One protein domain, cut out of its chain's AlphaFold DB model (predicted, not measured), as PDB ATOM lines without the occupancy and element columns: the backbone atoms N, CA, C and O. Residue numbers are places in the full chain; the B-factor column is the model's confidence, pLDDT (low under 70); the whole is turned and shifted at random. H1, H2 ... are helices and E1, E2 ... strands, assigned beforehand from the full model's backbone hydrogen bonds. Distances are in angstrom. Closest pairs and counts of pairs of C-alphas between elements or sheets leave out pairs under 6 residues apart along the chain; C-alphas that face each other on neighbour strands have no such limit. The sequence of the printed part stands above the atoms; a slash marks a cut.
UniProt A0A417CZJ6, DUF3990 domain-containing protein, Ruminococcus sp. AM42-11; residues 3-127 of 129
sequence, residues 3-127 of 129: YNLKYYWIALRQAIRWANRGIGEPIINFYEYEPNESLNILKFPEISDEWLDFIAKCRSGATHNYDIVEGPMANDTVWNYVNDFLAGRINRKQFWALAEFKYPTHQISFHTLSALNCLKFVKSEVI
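AT A GLANCE: This is residues 3 to 127 of the 129 residues of the protein "DUF3990 domain-containing protein" of Ruminococcus sp. AM42-11 (UniProt A0A417CZJ6). The domain is an open V of two arms: a long two-stranded ribbon of E1 and E5 makes one arm, and a small three-stranded sheet, E2 E3 E4, with a cluster of three helices, H2, H3 and H4, toward its far end makes the other. The arms come together near the short helix H5 and the link of residues 34 to 40, while H1 stands in the gap between them, its residues 12 to 19 packing on the ribbon, mainly on E1, and its residues 7 to 11 grazing the three-stranded sheet. The printed part has 125 residues with five named helices and five named strands, in the order H1 E1 E2 H2 E3 H3 H4 E4 H5 E5, and its class is mixed, helices and strands. The sheet of three has the order E2 E3 E4 and is mixed, and the ribbon is antiparallel. The whole is only just compact, close to loose, with a radius of gyration of the C-alphas of 16.4 A and spans of 44 by 35 by 31 A.

IN THESE COORDINATES: H1, residues 3 to 19, begins with C-alpha 3 at (143.824, 123.271, 160.873) and is 25.0 A long from first to last C-alpha. E1, residues 27 to 33, follows and is 19.3 A long. E2 is residues 41 to 43, and H2, residues 49 to 59, is 15.2 A long. E3, residues 68 to 72, begins with C-alpha 68 at (136.914, 143.388, 155.711) and is 13.4 A long. H3, residues 76 to 86, is 15.2 A long, and H4, residues 92 to 99, is 10.3 A long. E4, residues 106 to 110, is 13.7 A long, and H5 is residues 113 to 116. E5, residues 119 to 126, is 20.3 A long, bends by 57 degrees at residue 122 and ends with C-alpha 126 at (131.075, 133.741, 181.582).

HOW THE PARTS SIT: In the sheet of three, E3 is the inner strand. E2 and E3 are parallel at 7 degrees, with N 42 and O 68 2.9 A apart, within hydrogen-bond range. E3 and E4 are antiparallel at 160 degrees, with N 107 and O 71 2.8 A apart. E2, H2 and E3 form a strand-helix-strand unit, two parallel neighbour strands with a helix between them in the chain, and its crossover is right-handed. H2 is not on the sheet, but only just, with 4 pairs of C-alphas within 10 A. H2 and H3 touch, about perpendicular at 86 degrees; their closest C-alphas, those of Ala 56 and Leu 86, are 6.6 A apart. H3 and H4 are a helical hairpin: they touch and run opposite ways at a shallow tilt of 7 degrees, with the C-alphas of Tyr 81 and Phe 95 closest at 6.2 A. H2 and H4 are near each other. H5 only grazes the sheet with its residues 114 to 116. E1 and E5 are antiparallel at 158 degrees, with N 28 and O 125 2.8 A apart. The closest C-alphas of H1 and E1, those of Ala 19 and Ile 27, are 6.0 A apart. H1 only grazes the sheet of three; its closest C-alphas to E4 are those of Tyr 7 and His 106, 7.2 A apart. E1 and E4 are apart, as are E5 and E3. In H2, H3 and H4 every O i to N i+4 pair is within hydrogen-bond range, in H1 12 of 13 are, and H5 is too short for such a pair.

THE WHOLE: The two C-alphas farthest apart, those of Gly 88 and Lys 123, are 44.7 A apart. The printed part runs from residue 3 to 127 without a cut, and no link is long. The mean pLDDT of the printed part is 91.9, and residues 3 to 6, in H1, are under 70.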
ATOM      1  N   TYR A   3     143.329 121.883 160.845       40.72
ATOM      2  CA  TYR A   3     143.824 123.271 160.873       40.72
ATOM      3  C   TYR A   3     142.922 124.269 161.628       40.72
ATOM      4  O   TYR A   3     143.444 125.173 162.277       40.72
ATOM      5  N   ASN A   4     141.594 124.088 161.622       58.47
ATOM      6  CA  ASN A   4     140.667 125.023 162.280       58.47
ATOM      7  C   ASN A   4     140.700 124.946 163.816       58.47
ATOM      8  O   ASN A   4     140.514 125.962 164.481       58.47
ATOM      9  N   LEU A   5     141.006 123.779 164.398       62.44
ATOM     10  CA  LEU A   5     141.065 123.641 165.858       62.44
ATOM     11  C   LEU A   5     142.241 124.412 166.466       62.44
ATOM     12  O   LEU A   5     142.089 125.015 167.524       62.44
ATOM     13  N   LYS A   6     143.410 124.433 165.811       66.75
ATOM     14  CA  LYS A   6     144.588 125.144 166.336       66.75
ATOM     15  C   LYS A   6     144.319 126.645 166.475       66.75
ATOM     16  O   LYS A   6     144.617 127.214 167.522       66.75
ATOM     17  N   TYR A   7     143.735 127.272 165.453       72.75
ATOM     18  CA  TYR A   7     143.387 128.696 165.501       72.75
ATOM     19  C   TYR A   7     142.296 128.985 166.529       72.75
ATOM     20  O   TYR A   7     142.431 129.943 167.288       72.75
ATOM     21  N   TYR A   8     141.288 128.111 166.623       81.62
ATOM     22  CA  TYR A   8     140.244 128.206 167.641       81.62
ATOM     23  C   TYR A   8     140.826 128.238 169.059       81.62
ATOM     24  O   TYR A   8     140.533 129.154 169.822       81.62
ATOM     25  N   TRP A   9     141.703 127.292 169.409       84.50
ATOM     26  CA  TRP A   9     142.275 127.226 170.757       84.50
ATOM     27  C   TRP A   9     143.144 128.435 171.098       84.50
ATOM     28  O   TRP A   9     143.090 128.922 172.228       84.50
ATOM     29  N   ILE A  10     143.941 128.936 170.148       85.25
ATOM     30  CA  ILE A  10     144.780 130.116 170.398       85.25
ATOM     31  C   ILE A  10     143.898 131.356 170.602       85.25
ATOM     32  O   ILE A  10     144.114 132.098 171.562       85.25
ATOM     33  N   ALA A  11     142.880 131.544 169.756       86.31
ATOM     34  CA  ALA A  11     141.933 132.648 169.878       86.31
ATOM     35  C   ALA A  11     141.134 132.574 171.190       86.31
ATOM     36  O   ALA A  11     141.013 133.579 171.887       86.31
ATOM     37  N   LEU A  12     140.664 131.384 171.578       91.12
ATOM     38  CA  LEU A  12     139.924 131.180 172.822       91.12
ATOM     39  C   LEU A  12     140.777 131.509 174.052       91.12
ATOM     40  O   LEU A  12     140.337 132.263 174.913       91.12
ATOM     41  N   ARG A  13     142.024 131.019 174.123       92.06
ATOM     42  CA  ARG A  13     142.936 131.348 175.238       92.06
ATOM     43  C   ARG A  13     143.211 132.847 175.328       92.06
ATOM     44  O   ARG A  13     143.293 133.398 176.422       92.06
ATOM     45  N   GLN A  14     143.351 133.515 174.184       90.19
ATOM     46  CA  GLN A  14     143.515 134.965 174.143       90.19
ATOM     47  C   GLN A  14     142.257 135.690 174.635       90.19
ATOM     48  O   GLN A  14     142.388 136.619 175.429       90.19
ATOM     49  N   ALA A  15     141.070 135.245 174.216       92.88
ATOM     50  CA  ALA A  15     139.791 135.803 174.642       92.88
ATOM     51  C   ALA A  15     139.561 135.640 176.155       92.88
ATOM     52  O   ALA A  15     139.212 136.622 176.803       92.88
ATOM     53  N   ILE A  16     139.848 134.463 176.732       94.94
ATOM     54  CA  ILE A  16     139.761 134.209 178.185       94.94
ATOM     55  C   ILE A  16     140.643 135.194 178.946       94.94
ATOM     56  O   ILE A  16     140.168 135.932 179.810       94.94
ATOM     57  N   ARG A  17     141.917 135.286 178.555       93.62
ATOM     58  CA  ARG A  17     142.864 136.212 179.180       93.62
ATOM     59  C   ARG A  17     142.412 137.668 179.064       93.62
ATOM     60  O   ARG A  17     142.708 138.465 179.943       93.62
ATOM     61  N   TRP A  18     141.774 138.056 177.962       92.69
ATOM     62  CA  TRP A  18     141.306 139.428 177.760       92.69
ATOM     63  C   TRP A  18     140.050 139.748 178.568       92.69
ATOM     64  O   TRP A  18     140.014 140.808 179.191       92.69
ATOM     65  N   ALA A  19     139.077 138.840 178.615       95.12
ATOM     66  CA  ALA A  19     137.859 139.006 179.405       95.12
ATOM     67  C   ALA A  19     138.169 139.168 180.904       95.12
ATOM     68  O   ALA A  19     137.569 140.003 181.572       95.12
ATOM     69  N   ASN A  20     139.179 138.450 181.409       95.50
ATOM     70  CA  ASN A  20     139.584 138.472 182.820       95.50
ATOM     71  C   ASN A  20     140.495 139.656 183.221       95.50
ATOM     72  O   ASN A  20     140.897 139.752 184.376       95.50
ATOM     73  N   ARG A  21     140.846 140.577 182.305       92.88
ATOM     74  CA  ARG A  21     141.664 141.771 182.636       92.88
ATOM     75  C   ARG A  21     140.859 142.927 183.230       92.88
ATOM     76  O   ARG A  21     141.452 143.821 183.833       92.88
ATOM     77  N   GLY A  22     139.556 142.970 182.963       85.00
ATOM     78  CA  GLY A  22     138.680 144.079 183.332       85.00
ATOM     79  C   GLY A  22     138.007 143.902 184.692       85.00
ATOM     80  O   GLY A  22     138.126 142.869 185.340       85.00
ATOM     81  N   ILE A  23     137.267 144.931 185.106       88.75
ATOM     82  CA  ILE A  23     136.330 144.847 186.231       88.75
ATOM     83  C   ILE A  23     134.995 144.319 185.692       88.75
ATOM     84  O   ILE A  23     134.514 144.820 184.676       88.75
ATOM     85  N   GLY A  24     134.381 143.364 186.393       93.06
ATOM     86  CA  GLY A  24     133.081 142.787 186.040       93.06
ATOM     87  C   GLY A  24     133.162 141.302 185.695       93.06
ATOM     88  O   GLY A  24     134.191 140.662 185.905       93.06
ATOM     89  N   GLU A  25     132.058 140.747 185.194       96.38
ATOM     90  CA  GLU A  25     132.013 139.347 184.769       96.38
ATOM     91  C   GLU A  25     132.785 139.152 183.450       96.38
ATOM     92  O   GLU A  25     132.546 139.884 182.483       96.38
ATOM     93  N   PRO A  26     133.700 138.168 183.371       96.69
ATOM     94  CA  PRO A  26     134.491 137.916 182.173       96.69
ATOM     95  C   PRO A  26     133.654 137.180 181.118       96.69
ATOM     96  O   PRO A  26     133.609 135.950 181.076       96.69
ATOM     97  N   ILE A  27     132.973 137.936 180.259       95.94
ATOM     98  CA  ILE A  27     132.088 137.390 179.223       95.94
ATOM     99  C   ILE A  27     132.831 137.239 177.890       95.94
ATOM    100  O   ILE A  27     133.449 138.183 177.394       95.94
ATOM    101  N   ILE A  28     132.700 136.069 177.263       96.31
ATOM    102  CA  ILE A  28     133.142 135.793 175.891       96.31
ATOM    103  C   ILE A  28     131.922 135.561 175.001       96.31
ATOM    104  O   ILE A  28     131.042 134.768 175.332       96.31
ATOM    105  N   ASN A  29     131.894 136.223 173.844       96.44
ATOM    106  CA  ASN A  29     130.864 136.045 172.823       96.44
ATOM    107  C   ASN A  29     131.394 135.204 171.662       96.44
ATOM    108  O   ASN A  29     132.504 135.427 171.176       96.44
ATOM    109  N   PHE A  30     130.570 134.276 171.191       95.31
ATOM    110  CA  PHE A  30     130.869 133.395 170.071       95.31
ATOM    111  C   PHE A  30     130.008 133.776 168.872       95.31
ATOM    112  O   PHE A  30     128.793 133.951 168.999       95.31
ATOM    113  N   TYR A  31     130.648 133.857 167.709       95.44
ATOM    114  CA  TYR A  31     130.010 134.192 166.443       95.44
ATOM    115  C   TYR A  31     130.420 133.185 165.367       95.44
ATOM    116  O   TYR A  31     131.567 132.738 165.332       95.44
ATOM    117  N   GLU A  32     129.486 132.857 164.482       95.00
ATOM    118  CA  GLU A  32     129.767 132.237 163.187       95.00
ATOM    119  C   GLU A  32     130.072 133.343 162.171       95.00
ATOM    120  O   GLU A  32     129.410 134.382 162.175       95.00
ATOM    121  N   TYR A  33     131.076 133.126 161.320       93.75
ATOM    122  CA  TYR A  33     131.460 134.051 160.254       93.75
ATOM    123  C   TYR A  33     131.186 133.422 158.889       93.75
ATOM    124  O   TYR A  33     131.714 132.351 158.588       93.75
ATOM    125  N   GLU A  34     130.405 134.116 158.064       94.62
ATOM    126  CA  GLU A  34     130.144 133.766 156.670       94.62
ATOM    127  C   GLU A  34     130.501 134.965 155.771       94.62
ATOM    128  O   GLU A  34     129.835 136.003 155.838       94.62
ATOM    129  N   PRO A  35     131.574 134.882 154.961       90.94
ATOM    130  CA  PRO A  35     131.992 135.993 154.116       90.94
ATOM    131  C   PRO A  35     130.959 136.272 153.021       90.94
ATOM    132  O   PRO A  35     130.451 135.356 152.380       90.94
ATOM    133  N   ASN A  36     130.701 137.552 152.761       95.31
ATOM    134  CA  ASN A  36     129.867 137.990 151.649       95.31
ATOM    135  C   ASN A  36     130.756 138.478 150.496       95.31
ATOM    136  O   ASN A  36     131.413 139.510 150.612       95.31
ATOM    137  N   GLU A  37     130.741 137.763 149.371       93.12
ATOM    138  CA  GLU A  37     131.568 138.058 148.189       93.12
ATOM    139  C   GLU A  37     131.257 139.412 147.525       93.12
ATOM    140  O   GLU A  37     132.065 139.909 146.747       93.12
ATOM    141  N   SER A  38     130.114 140.037 147.838       96.94
ATOM    142  CA  SER A  38     129.797 141.396 147.366       96.94
ATOM    143  C   SER A  38     130.534 142.510 148.124       96.94
ATOM    144  O   SER A  38     130.486 143.663 147.695       96.94
ATOM    145  N   LEU A  39     131.207 142.189 149.234       98.00
ATOM    146  CA  LEU A  39     132.007 143.136 150.008       98.00
ATOM    147  C   LEU A  39     133.433 143.238 149.464       98.00
ATOM    148  O   LEU A  39     133.988 142.290 148.908       98.00
ATOM    149  N   ASN A  40     134.070 144.385 149.686       98.06
ATOM    150  CA  ASN A  40     135.471 144.589 149.352       98.06
ATOM    151  C   ASN A  40     136.370 143.971 150.436       98.06
ATOM    152  O   ASN A  40     136.675 144.613 151.446       98.06
ATOM    153  N   ILE A  41     136.784 142.720 150.228       97.56
ATOM    154  CA  ILE A  41     137.568 141.941 151.195       97.56
ATOM    155  C   ILE A  41     139.041 141.875 150.773       97.56
ATOM    156  O   ILE A  41     139.368 141.344 149.711       97.56
ATOM    157  N   LEU A  42     139.944 142.349 151.634       97.44
ATOM    158  CA  LEU A  42     141.390 142.158 151.482       97.44
ATOM    159  C   LEU A  42     141.851 140.963 152.313       97.44
ATOM    160  O   LEU A  42     141.566 140.903 153.509       97.44
ATOM    161  N   LYS A  43     142.597 140.032 151.706       96.31
ATOM    162  CA  LYS A  43     143.121 138.845 152.395       96.31
ATOM    163  C   LYS A  43     144.630 138.733 152.258       96.31
ATOM    164  O   LYS A  43     145.157 138.772 151.149       96.31
ATOM    165  N   PHE A  44     145.296 138.503 153.380       95.44
ATOM    166  CA  PHE A  44     146.704 138.137 153.450       95.44
ATOM    167  C   PHE A  44     146.812 136.711 154.001       95.44
ATOM    168  O   PHE A  44     146.459 136.492 155.160       95.44
ATOM    169  N   PRO A  45     147.265 135.722 153.214       90.69
ATOM    170  CA  PRO A  45     147.389 134.348 153.704       90.69
ATOM    171  C   PRO A  45     148.508 134.198 154.747       90.69
ATOM    172  O   PRO A  45     148.431 133.345 155.628       90.69
ATOM    173  N   GLU A  46     149.530 135.045 154.660       89.69
ATOM    174  CA  GLU A  46     150.714 135.040 155.510       89.69
ATOM    175  C   GLU A  46     151.290 136.453 155.631       89.69
ATOM    176  O   GLU A  46     150.801 137.392 154.994       89.69
ATOM    177  N   ILE A  47     152.294 136.629 156.497       90.38
ATOM    178  CA  ILE A  47     153.063 137.875 156.498       90.38
ATOM    179  C   ILE A  47     153.740 137.946 155.128       90.38
ATOM    180  O   ILE A  47     154.390 136.990 154.720       90.38
ATOM    181  N   SER A  48     153.579 139.072 154.438       92.69
ATOM    182  CA  SER A  48     154.167 139.377 153.131       92.69
ATOM    183  C   SER A  48     154.633 140.837 153.097       92.69
ATOM    184  O   SER A  48     154.372 141.604 154.033       92.69
ATOM    185  N   ASP A  49     155.325 141.242 152.032       94.31
ATOM    186  CA  ASP A  49     155.726 142.641 151.872       94.31
ATOM    187  C   ASP A  49     154.500 143.544 151.687       94.31
ATOM    188  O   ASP A  49     154.440 144.622 152.275       94.31
ATOM    189  N   GLU A  50     153.482 143.064 150.971       96.12
ATOM    190  CA  GLU A  50     152.197 143.743 150.789       96.12
ATOM    191  C   GLU A  50     151.443 143.884 152.113       96.12
ATOM    192  O   GLU A  50     150.848 144.931 152.378       96.12
ATOM    193  N   TRP A  51     151.487 142.856 152.966       95.62
ATOM    194  CA  TRP A  51     150.935 142.933 154.317       95.62
ATOM    195  C   TRP A  51     151.668 143.995 155.139       95.62
ATOM    196  O   TRP A  51     151.025 144.846 155.757       95.62
ATOM    197  N   LEU A  52     153.007 143.995 155.124       95.25
ATOM    198  CA  LEU A  52     153.802 144.971 155.871       95.25
ATOM    199  C   LEU A  52     153.494 146.395 155.405       95.25
ATOM    200  O   LEU A  52     153.264 147.274 156.237       95.25
ATOM    201  N   ASP A  53     153.430 146.608 154.092       95.69
ATOM    202  CA  ASP A  53     153.129 147.905 153.490       95.69
ATOM    203  C   ASP A  53     151.715 148.374 153.843       95.69
ATOM    204  O   ASP A  53     151.514 149.540 154.194       95.69
ATOM    205  N   PHE A  54     150.736 147.467 153.821       96.31
ATOM    206  CA  PHE A  54     149.364 147.767 154.214       96.31
ATOM    207  C   PHE A  54     149.267 148.176 155.689       96.31
ATOM    208  O   PHE A  54     148.679 149.214 156.007       96.31
ATOM    209  N   ILE A  55     149.875 147.406 156.596       94.19
ATOM    210  CA  ILE A  55     149.868 147.715 158.032       94.19
ATOM    211  C   ILE A  55     150.618 149.024 158.305       94.19
ATOM    212  O   ILE A  55     150.123 149.865 159.059       94.19
ATOM    213  N   ALA A  56     151.774 149.233 157.675       92.81
ATOM    214  CA  ALA A  56     152.546 150.467 157.781       92.81
ATOM    215  C   ALA A  56     151.720 151.686 157.339       92.81
ATOM    216  O   ALA A  56     151.665 152.687 158.055       92.81
ATOM    217  N   LYS A  57     151.011 151.573 156.209       94.50
ATOM    218  CA  LYS A  57     150.119 152.611 155.683       94.50
ATOM    219  C   LYS A  57     148.950 152.915 156.629       94.50
ATOM    220  O   LYS A  57     148.661 154.080 156.885       94.50
ATOM    221  N   CYS A  58     148.308 151.896 157.197       93.38
ATOM    222  CA  CYS A  58     147.238 152.113 158.177       93.38
ATOM    223  C   CYS A  58     147.761 152.842 159.427       93.38
ATOM    224  O   CYS A  58     147.117 153.752 159.946       93.38
ATOM    225  N   ARG A  59     148.962 152.483 159.900       89.88
ATOM    226  CA  ARG A  59     149.582 153.094 161.090       89.88
ATOM    227  C   ARG A  59     150.090 154.513 160.859       89.88
ATOM    228  O   ARG A  59     150.161 155.274 161.819       89.88
ATOM    229  N   SER A  60     150.408 154.885 159.621       89.56
ATOM    230  CA  SER A  60     150.723 156.272 159.266       89.56
ATOM    231  C   SER A  60     149.478 157.159 159.119       89.56
ATOM    232  O   SER A  60     149.606 158.339 158.802       89.56
ATOM    233  N   GLY A  61     148.281 156.620 159.387       91.88
ATOM    234  CA  GLY A  61     147.016 157.357 159.389       91.88
ATOM    235  C   GLY A  61     146.301 157.387 158.041       91.88
ATOM    236  O   GLY A  61     145.290 158.076 157.906       91.88
ATOM    237  N   ALA A  62     146.790 156.657 157.035       94.31
ATOM    238  CA  ALA A  62     146.092 156.559 155.762       94.31
ATOM    239  C   ALA A  62     144.871 155.634 155.868       94.31
ATOM    240  O   ALA A  62     144.889 154.610 156.553       94.31
ATOM    241  N   THR A  63     143.814 155.989 155.142       94.75
ATOM    242  CA  THR A  63     142.565 155.229 155.089       94.75
ATOM    243  C   THR A  63     142.563 154.215 153.940       94.75
ATOM    244  O   THR A  63     143.375 154.280 153.007       94.75
ATOM    245  N   HIS A  64     141.633 153.264 154.005       96.44
ATOM    246  CA  HIS A  64     141.347 152.294 152.951       96.44
ATOM    247  C   HIS A  64     139.836 152.091 152.805       96.44
ATOM    248  O   HIS A  64     139.075 152.415 153.713       96.44
ATOM    249  N   ASN A  65     139.420 151.497 151.684       97.06
ATOM    250  CA  ASN A  65     138.007 151.260 151.358       97.06
ATOM    251  C   ASN A  65     137.605 149.777 151.470       97.06
ATOM    252  O   ASN A  65     136.595 149.374 150.901       97.06
ATOM    253  N   TYR A  66     138.427 148.945 152.113       98.06
ATOM    254  CA  TYR A  66     138.071 147.554 152.404       98.06
ATOM    255  C   TYR A  66     137.025 147.479 153.513       98.06
ATOM    256  O   TYR A  66     137.196 148.106 154.558       98.06
ATOM    257  N   ASP A  67     135.983 146.687 153.278       98.25
ATOM    258  CA  ASP A  67     134.949 146.352 154.256       98.25
ATOM    259  C   ASP A  67     135.494 145.391 155.317       98.25
ATOM    260  O   ASP A  67     135.193 145.521 156.506       98.25
ATOM    261  N   ILE A  68     136.309 144.425 154.876       98.00
ATOM    262  CA  ILE A  68     136.914 143.388 155.711       98.00
ATOM    263  C   ILE A  68     138.394 143.242 155.349       98.00
ATOM    264  O   ILE A  68     138.753 143.195 154.171       98.00
ATOM    265  N   VAL A  69     139.245 143.123 156.369       97.12
ATOM    266  CA  VAL A  69     140.656 142.748 156.217       97.12
ATOM    267  C   VAL A  69     140.931 141.468 157.004       97.12
ATOM    268  O   VAL A  69     140.783 141.426 158.226       97.12
ATOM    269  N   GLU A  70     141.352 140.421 156.301       95.38
ATOM    270  CA  GLU A  70     141.706 139.108 156.841       95.38
ATOM    271  C   GLU A  70     143.216 138.879 156.732       95.38
ATOM    272  O   GLU A  70     143.816 139.156 155.693       95.38
ATOM    273  N   GLY A  71     143.846 138.342 157.778       93.81
ATOM    274  CA  GLY A  71     145.229 137.880 157.670       93.81
ATOM    275  C   GLY A  71     145.995 137.793 158.986       93.81
ATOM    276  O   GLY A  71     145.380 137.697 160.051       93.81
ATOM    277  N   PRO A  72     147.339 137.817 158.937       92.06
ATOM    278  CA  PRO A  72     148.197 137.738 160.109       92.06
ATOM    279  C   PRO A  72     147.919 138.842 161.129       92.06
ATOM    280  O   PRO A  72     147.915 140.031 160.801       92.06
ATOM    281  N   MET A  73     147.758 138.450 162.390       89.44
ATOM    282  CA  MET A  73     147.681 139.377 163.512       89.44
ATOM    283  C   MET A  73     149.058 139.981 163.803       89.44
ATOM    284  O   MET A  73     150.005 139.271 164.153       89.44
ATOM    285  N   ALA A  74     149.154 141.309 163.756       88.50
ATOM    286  CA  ALA A  74     150.305 142.045 164.272       88.50
ATOM    287  C   ALA A  74     150.268 142.072 165.814       88.50
ATOM    288  O   ALA A  74     149.901 143.076 166.419       88.50
ATOM    289  N   ASN A  75     150.602 140.948 166.455       85.50
ATOM    290  CA  ASN A  75     150.687 140.851 167.919       85.50
ATOM    291  C   ASN A  75     151.773 141.776 168.501       85.50
ATOM    292  O   ASN A  75     152.587 142.297 167.749       85.50
ATOM    293  N   ASP A  76     151.853 141.920 169.831       85.19
ATOM    294  CA  ASP A  76     152.784 142.849 170.505       85.19
ATOM    295  C   ASP A  76     154.238 142.769 169.998       85.19
ATOM    296  O   ASP A  76     154.925 143.781 169.884       85.19
ATOM    297  N   THR A  77     154.716 141.570 169.644       89.12
ATOM    298  CA  THR A  77     156.081 141.394 169.120       89.12
ATOM    299  C   THR A  77     156.207 141.868 167.676       89.12
ATOM    300  O   THR A  77     157.090 142.664 167.370       89.12
ATOM    301  N   VAL A  78     155.332 141.391 166.785       90.19
ATOM    302  CA  VAL A  78     155.334 141.791 165.368       90.19
ATOM    303  C   VAL A  78     155.069 143.294 165.244       90.19
ATOM    304  O   VAL A  78     155.687 143.981 164.436       90.19
ATOM    305  N   TRP A  79     154.210 143.817 166.110       89.06
ATOM    306  CA  TRP A  79     153.905 145.231 166.252       89.06
ATOM    307  C   TRP A  79     155.144 146.079 166.556       89.06
ATOM    308  O   TRP A  79     155.333 147.118 165.920       89.06
ATOM    309  N   ASN A  80     156.021 145.629 167.463       92.25
ATOM    310  CA  ASN A  80     157.287 146.318 167.733       92.25
ATOM    311  C   ASN A  80     158.145 146.419 166.465       92.25
ATOM    312  O   ASN A  80     158.631 147.500 166.144       92.25
ATOM    313  N   TYR A  81     158.256 145.331 165.698       93.56
ATOM    314  CA  TYR A  81     159.034 145.321 164.455       93.56
ATOM    315  C   TYR A  81     158.448 146.263 163.399       93.56
ATOM    316  O   TYR A  81     159.191 146.990 162.744       93.56
ATOM    317  N   VAL A  82     157.119 146.316 163.264       92.25
ATOM    318  CA  VAL A  82     156.456 147.273 162.363       92.25
ATOM    319  C   VAL A  82     156.743 148.717 162.786       92.25
ATOM    320  O   VAL A  82     157.030 149.556 161.935       92.25
ATOM    321  N   ASN A  83     156.697 149.032 164.083       93.12
ATOM    322  CA  ASN A  83     157.020 150.379 164.562       93.12
ATOM    323  C   ASN A  83     158.490 150.743 164.333       93.12
ATOM    324  O   ASN A  83     158.780 151.881 163.972       93.12
ATOM    325  N   ASP A  84     159.411 149.802 164.531       94.94
ATOM    326  CA  ASP A  84     160.829 150.015 164.243       94.94
ATOM    327  C   ASP A  84     161.070 150.244 162.749       94.94
ATOM    328  O   ASP A  84     161.882 151.097 162.385       94.94
ATOM    329  N   PHE A  85     160.335 149.538 161.887       94.75
ATOM    330  CA  PHE A  85     160.361 149.745 160.442       94.75
ATOM    331  C   PHE A  85     159.842 151.141 160.068       94.75
ATOM    332  O   PHE A  85     160.524 151.883 159.363       94.75
ATOM    333  N   LEU A  86     158.690 151.548 160.612       92.94
ATOM    334  CA  LEU A  86     158.113 152.883 160.406       92.94
ATOM    335  C   LEU A  86     159.018 154.013 160.917       92.94
ATOM    336  O   LEU A  86     159.078 155.079 160.311       92.94
ATOM    337  N   ALA A  87     159.736 153.782 162.018       94.56
ATOM    338  CA  ALA A  87     160.699 154.728 162.573       94.56
ATOM    339  C   ALA A  87     162.046 154.744 161.822       94.56
ATOM    340  O   ALA A  87     162.943 155.490 162.212       94.56
ATOM    341  N   GLY A  88     162.227 153.900 160.799       94.69
ATOM    342  CA  GLY A  88     163.485 153.756 160.064       94.69
ATOM    343  C   GLY A  88     164.619 153.110 160.870       94.69
ATOM    344  O   GLY A  88     165.770 153.154 160.445       94.69
ATOM    345  N   ARG A  89     164.319 152.513 162.034       97.06
ATOM    346  CA  ARG A  89     165.301 151.830 162.895       97.06
ATOM    347  C   ARG A  89     165.721 150.476 162.336       97.06
ATOM    348  O   ARG A  89     166.853 150.052 162.560       97.06
ATOM    349  N   ILE A  90     164.820 149.811 161.615       96.88
ATOM    350  CA  ILE A  90     165.114 148.592 160.861       96.88
ATOM    351  C   ILE A  90     164.674 148.758 159.409       96.88
ATOM    352  O   ILE A  90     163.664 149.393 159.118       96.88
ATOM    353  N   ASN A  91     165.421 148.163 158.487       96.00
ATOM    354  CA  ASN A  91     165.007 148.049 157.093       96.00
ATOM    355  C   ASN A  91     164.153 146.787 156.866       96.00
ATOM    356  O   ASN A  91     164.049 145.912 157.727       96.00
ATOM    357  N   ARG A  92     163.576 146.661 155.666       95.00
ATOM    358  CA  ARG A  92     162.725 145.523 155.278       95.00
ATOM    359  C   ARG A  92     163.414 144.162 155.460       95.00
ATOM    360  O   ARG A  92     162.811 143.237 155.986       95.00
ATOM    361  N   LYS A  93     164.697 144.040 155.100       95.88
ATOM    362  CA  LYS A  93     165.463 142.792 155.278       95.88
ATOM    363  C   LYS A  93     165.593 142.410 156.758       95.88
ATOM    364  O   LYS A  93     165.480 141.239 157.103       95.88
ATOM    365  N   GLN A  94     165.823 143.389 157.630       96.25
ATOM    366  CA  GLN A  94     165.892 143.177 159.077       96.25
ATOM    367  C   GLN A  94     164.524 142.827 159.670       96.25
ATOM    368  O   GLN A  94     164.459 141.945 160.522       96.25
ATOM    369  N   PHE A  95     163.440 143.456 159.200       95.19
ATOM    370  CA  PHE A  95     162.077 143.069 159.577       95.19
ATOM    371  C   PHE A  95     161.841 141.582 159.299       95.19
ATOM    372  O   PHE A  95     161.427 140.850 160.194       95.19
ATOM    373  N   TRP A  96     162.185 141.120 158.096       94.00
ATOM    374  CA  TRP A  96     162.024 139.719 157.717       94.00
ATOM    375  C   TRP A  96     162.837 138.761 158.576       94.00
ATOM    376  O   TRP A  96     162.286 137.777 159.054       94.00
ATOM    377  N   ALA A  97     164.097 139.086 158.865       93.94
ATOM    378  CA  ALA A  97     164.925 138.271 159.754       93.94
ATOM    379  C   ALA A  97     164.325 138.130 161.171       93.94
ATOM    380  O   ALA A  97     164.509 137.111 161.832       93.94
ATOM    381  N   LEU A  98     163.596 139.143 161.650       91.88
ATOM    382  CA  LEU A  98     162.905 139.109 162.944       91.88
ATOM    383  C   LEU A  98     161.550 138.383 162.874       91.88
ATOM    384  O   LEU A  98     161.132 137.744 163.847       91.88
ATOM    385  N   ALA A  99     160.856 138.501 161.741       89.69
ATOM    386  CA  ALA A  99     159.526 137.950 161.509       89.69
ATOM    387  C   ALA A  99     159.534 136.478 161.062       89.69
ATOM    388  O   ALA A  99     158.536 135.799 161.278       89.69
ATOM    389  N   GLU A 100     160.639 135.968 160.506       83.94
ATOM    390  CA  GLU A 100     160.762 134.624 159.910       83.94
ATOM    391  C   GLU A 100     160.281 133.496 160.836       83.94
ATOM    392  O   GLU A 100     159.628 132.550 160.403       83.94
ATOM    393  N   PHE A 101     160.537 133.618 162.140       80.31
ATOM    394  CA  PHE A 101     160.144 132.615 163.136       80.31
ATOM    395  C   PHE A 101     158.848 132.965 163.880       80.31
ATOM    396  O   PHE A 101     158.545 132.383 164.928       80.31
ATOM    397  N   LYS A 102     158.090 133.953 163.395       82.44
ATOM    398  CA  LYS A 102     156.808 134.358 163.972       82.44
ATOM    399  C   LYS A 102     155.677 133.708 163.192       82.44
ATOM    400  O   LYS A 102     155.521 133.914 161.997       82.44
ATOM    401  N   TYR A 103     154.837 132.981 163.919       77.69
ATOM    402  CA  TYR A 103     153.632 132.343 163.392       77.69
ATOM    403  C   TYR A 103     152.411 133.043 163.990       77.69
ATOM    404  O   TYR A 103     151.843 132.550 164.972       77.69
ATOM    405  N   PRO A 104     152.067 134.249 163.504       77.56
ATOM    406  CA  PRO A 104     150.924 134.988 164.017       77.56
ATOM    407  C   PRO A 104     149.633 134.197 163.819       77.56
ATOM    408  O   PRO A 104     149.485 133.395 162.896       77.56
ATOM    409  N   THR A 105     148.675 134.439 164.706       80.94
ATOM    410  CA  THR A 105     147.307 133.974 164.508       80.94
ATOM    411  C   THR A 105     146.671 134.683 163.323       80.94
ATOM    412  O   THR A 105     147.090 135.770 162.926       80.94
ATOM    413  N   HIS A 106     145.618 134.081 162.789       86.56
ATOM    414  CA  HIS A 106     144.740 134.745 161.842       86.56
ATOM    415  C   HIS A 106     143.791 135.693 162.595       86.56
ATOM    416  O   HIS A 106     143.221 135.313 163.618       86.56
ATOM    417  N   GLN A 107     143.604 136.909 162.081       90.31
ATOM    418  CA  GLN A 107     142.590 137.869 162.524       90.31
ATOM    419  C   GLN A 107     141.647 138.261 161.382       90.31
ATOM    420  O   GLN A 107     141.999 138.123 160.209       90.31
ATOM    421  N   ILE A 108     140.476 138.781 161.741       94.12
ATOM    422  CA  ILE A 108     139.504 139.377 160.822       94.12
ATOM    423  C   ILE A 108     139.119 140.737 161.402       94.12
ATOM    424  O   ILE A 108     138.736 140.820 162.569       94.12
ATOM    425  N   SER A 109     139.261 141.799 160.613       95.38
ATOM    426  CA  SER A 109     138.892 143.162 160.995       95.38
ATOM    427  C   SER A 109     137.737 143.646 160.125       95.38
ATOM    428  O   SER A 109     137.800 143.530 158.903       95.38
ATOM    429  N   PHE A 110     136.679 144.155 160.759       97.06
ATOM    430  CA  PHE A 110     135.453 144.628 160.111       97.06
ATOM    431  C   PHE A 110     135.412 146.157 160.172       97.06
ATOM    432  O   PHE A 110     135.552 146.733 161.251       97.06
ATOM    433  N   HIS A 111     135.215 146.809 159.028       96.81
ATOM    434  CA  HIS A 111     135.342 148.265 158.883       96.81
ATOM    435  C   HIS A 111     134.041 148.960 158.455       96.81
ATOM    436  O   HIS A 111     133.982 150.189 158.442       96.81
ATOM    437  N   THR A 112     132.987 148.203 158.137       97.50
ATOM    438  CA  THR A 112     131.675 148.732 157.733       97.50
ATOM    439  C   THR A 112     130.524 147.982 158.406       97.50
ATOM    440  O   THR A 112     130.680 146.861 158.890       97.50
ATOM    441  N   LEU A 113     129.336 148.595 158.442       96.44
ATOM    442  CA  LEU A 113     128.133 147.946 158.986       96.44
ATOM    443  C   LEU A 113     127.717 146.723 158.161       96.44
ATOM    444  O   LEU A 113     127.292 145.720 158.722       96.44
ATOM    445  N   SER A 114     127.869 146.787 156.836       96.94
ATOM    446  CA  SER A 114     127.602 145.660 155.938       96.94
ATOM    447  C   SER A 114     128.515 144.470 156.233       96.94
ATOM    448  O   SER A 114     128.053 143.334 156.178       96.94
ATOM    449  N   ALA A 115     129.767 144.722 156.622       97.62
ATOM    450  CA  ALA A 115     130.699 143.689 157.051       97.62
ATOM    451  C   ALA A 115     130.253 142.975 158.339       97.62
ATOM    452  O   ALA A 115     130.439 141.768 158.467       97.62
ATOM    453  N   LEU A 116     129.617 143.681 159.281       97.00
ATOM    454  CA  LEU A 116     129.099 143.064 160.509       97.00
ATOM    455  C   LEU A 116     127.940 142.094 160.247       97.00
ATOM    456  O   LEU A 116     127.746 141.169 161.030       97.00
ATOM    457  N   ASN A 117     127.218 142.241 159.130       96.94
ATOM    458  CA  ASN A 117     126.170 141.292 158.735       96.94
ATOM    459  C   ASN A 117     126.726 139.906 158.359       96.94
ATOM    460  O   ASN A 117     125.955 138.957 158.251       96.94
ATOM    461  N   CYS A 118     128.046 139.771 158.184       96.75
ATOM    462  CA  CYS A 118     128.718 138.480 158.024       96.75
ATOM    463  C   CYS A 118     128.859 137.702 159.343       96.75
ATOM    464  O   CYS A 118     129.343 136.571 159.328       96.75
ATOM    465  N   LEU A 119     128.498 138.298 160.485       97.00
ATOM    466  CA  LEU A 119     128.572 137.665 161.798       97.00
ATOM    467  C   LEU A 119     127.186 137.247 162.280       97.00
ATOM    468  O   LEU A 119     126.261 138.054 162.368       97.00
ATOM    469  N   LYS A 120     127.075 135.991 162.703       97.44
ATOM    470  CA  LYS A 120     125.887 135.460 163.368       97.44
ATOM    471  C   LYS A 120     126.222 135.131 164.813       97.44
ATOM    472  O   LYS A 120     127.086 134.300 165.080       97.44
ATOM    473  N   PHE A 121     125.539 135.783 165.751       97.44
ATOM    474  CA  PHE A 121     125.693 135.483 167.172       97.44
ATOM    475  C   PHE A 121     125.257 134.045 167.470       97.44
ATOM    476  O   PHE A 121     124.186 133.613 167.041       97.44
ATOM    477  N   VAL A 122     126.088 133.327 168.223       97.50
ATOM    478  CA  VAL A 122     125.827 131.945 168.640       97.50
ATOM    479  C   VAL A 122     125.469 131.896 170.119       97.50
ATOM    480  O   VAL A 122     124.414 131.377 170.477       97.50
ATOM    481  N   LYS A 123     126.353 132.403 170.986       97.50
ATOM    482  CA  LYS A 123     126.188 132.371 172.446       97.50
ATOM    483  C   LYS A 123     127.143 133.333 173.151       97.50
ATOM    484  O   LYS A 123     128.131 133.782 172.570       97.50
ATOM    485  N   SER A 124     126.880 133.556 174.434       97.38
ATOM    486  CA  SER A 124     127.759 134.250 175.376       97.38
ATOM    487  C   SER A 124     128.011 133.365 176.592       97.38
ATOM    488  O   SER A 124     127.073 132.749 177.098       97.38
ATOM    489  N   GLU A 125     129.243 133.322 177.087       96.44
ATOM    490  CA  GLU A 125     129.616 132.532 178.263       96.44
ATOM    491  C   GLU A 125     130.458 133.363 179.228       96.44
ATOM    492  O   GLU A 125     131.351 134.093 178.800       96.44
ATOM    493  N   VAL A 126     130.186 133.232 180.530       96.81
ATOM    494  CA  VAL A 126     131.075 133.741 181.582       96.81
ATOM    495  C   VAL A 126     132.189 132.717 181.777       96.81
ATOM    496  O   VAL A 126     131.909 131.565 182.108       96.81
ATOM    497  N   ILE A 127     133.439 133.119 181.547       93.75
ATOM    498  CA  ILE A 127     134.600 132.225 181.610       93.75
ATOM    499  C   ILE A 127     135.720 132.883 182.409       93.75
ATOM    500  O   ILE A 127     136.286 133.897 182.000       93.75
TER     501      ILE A 127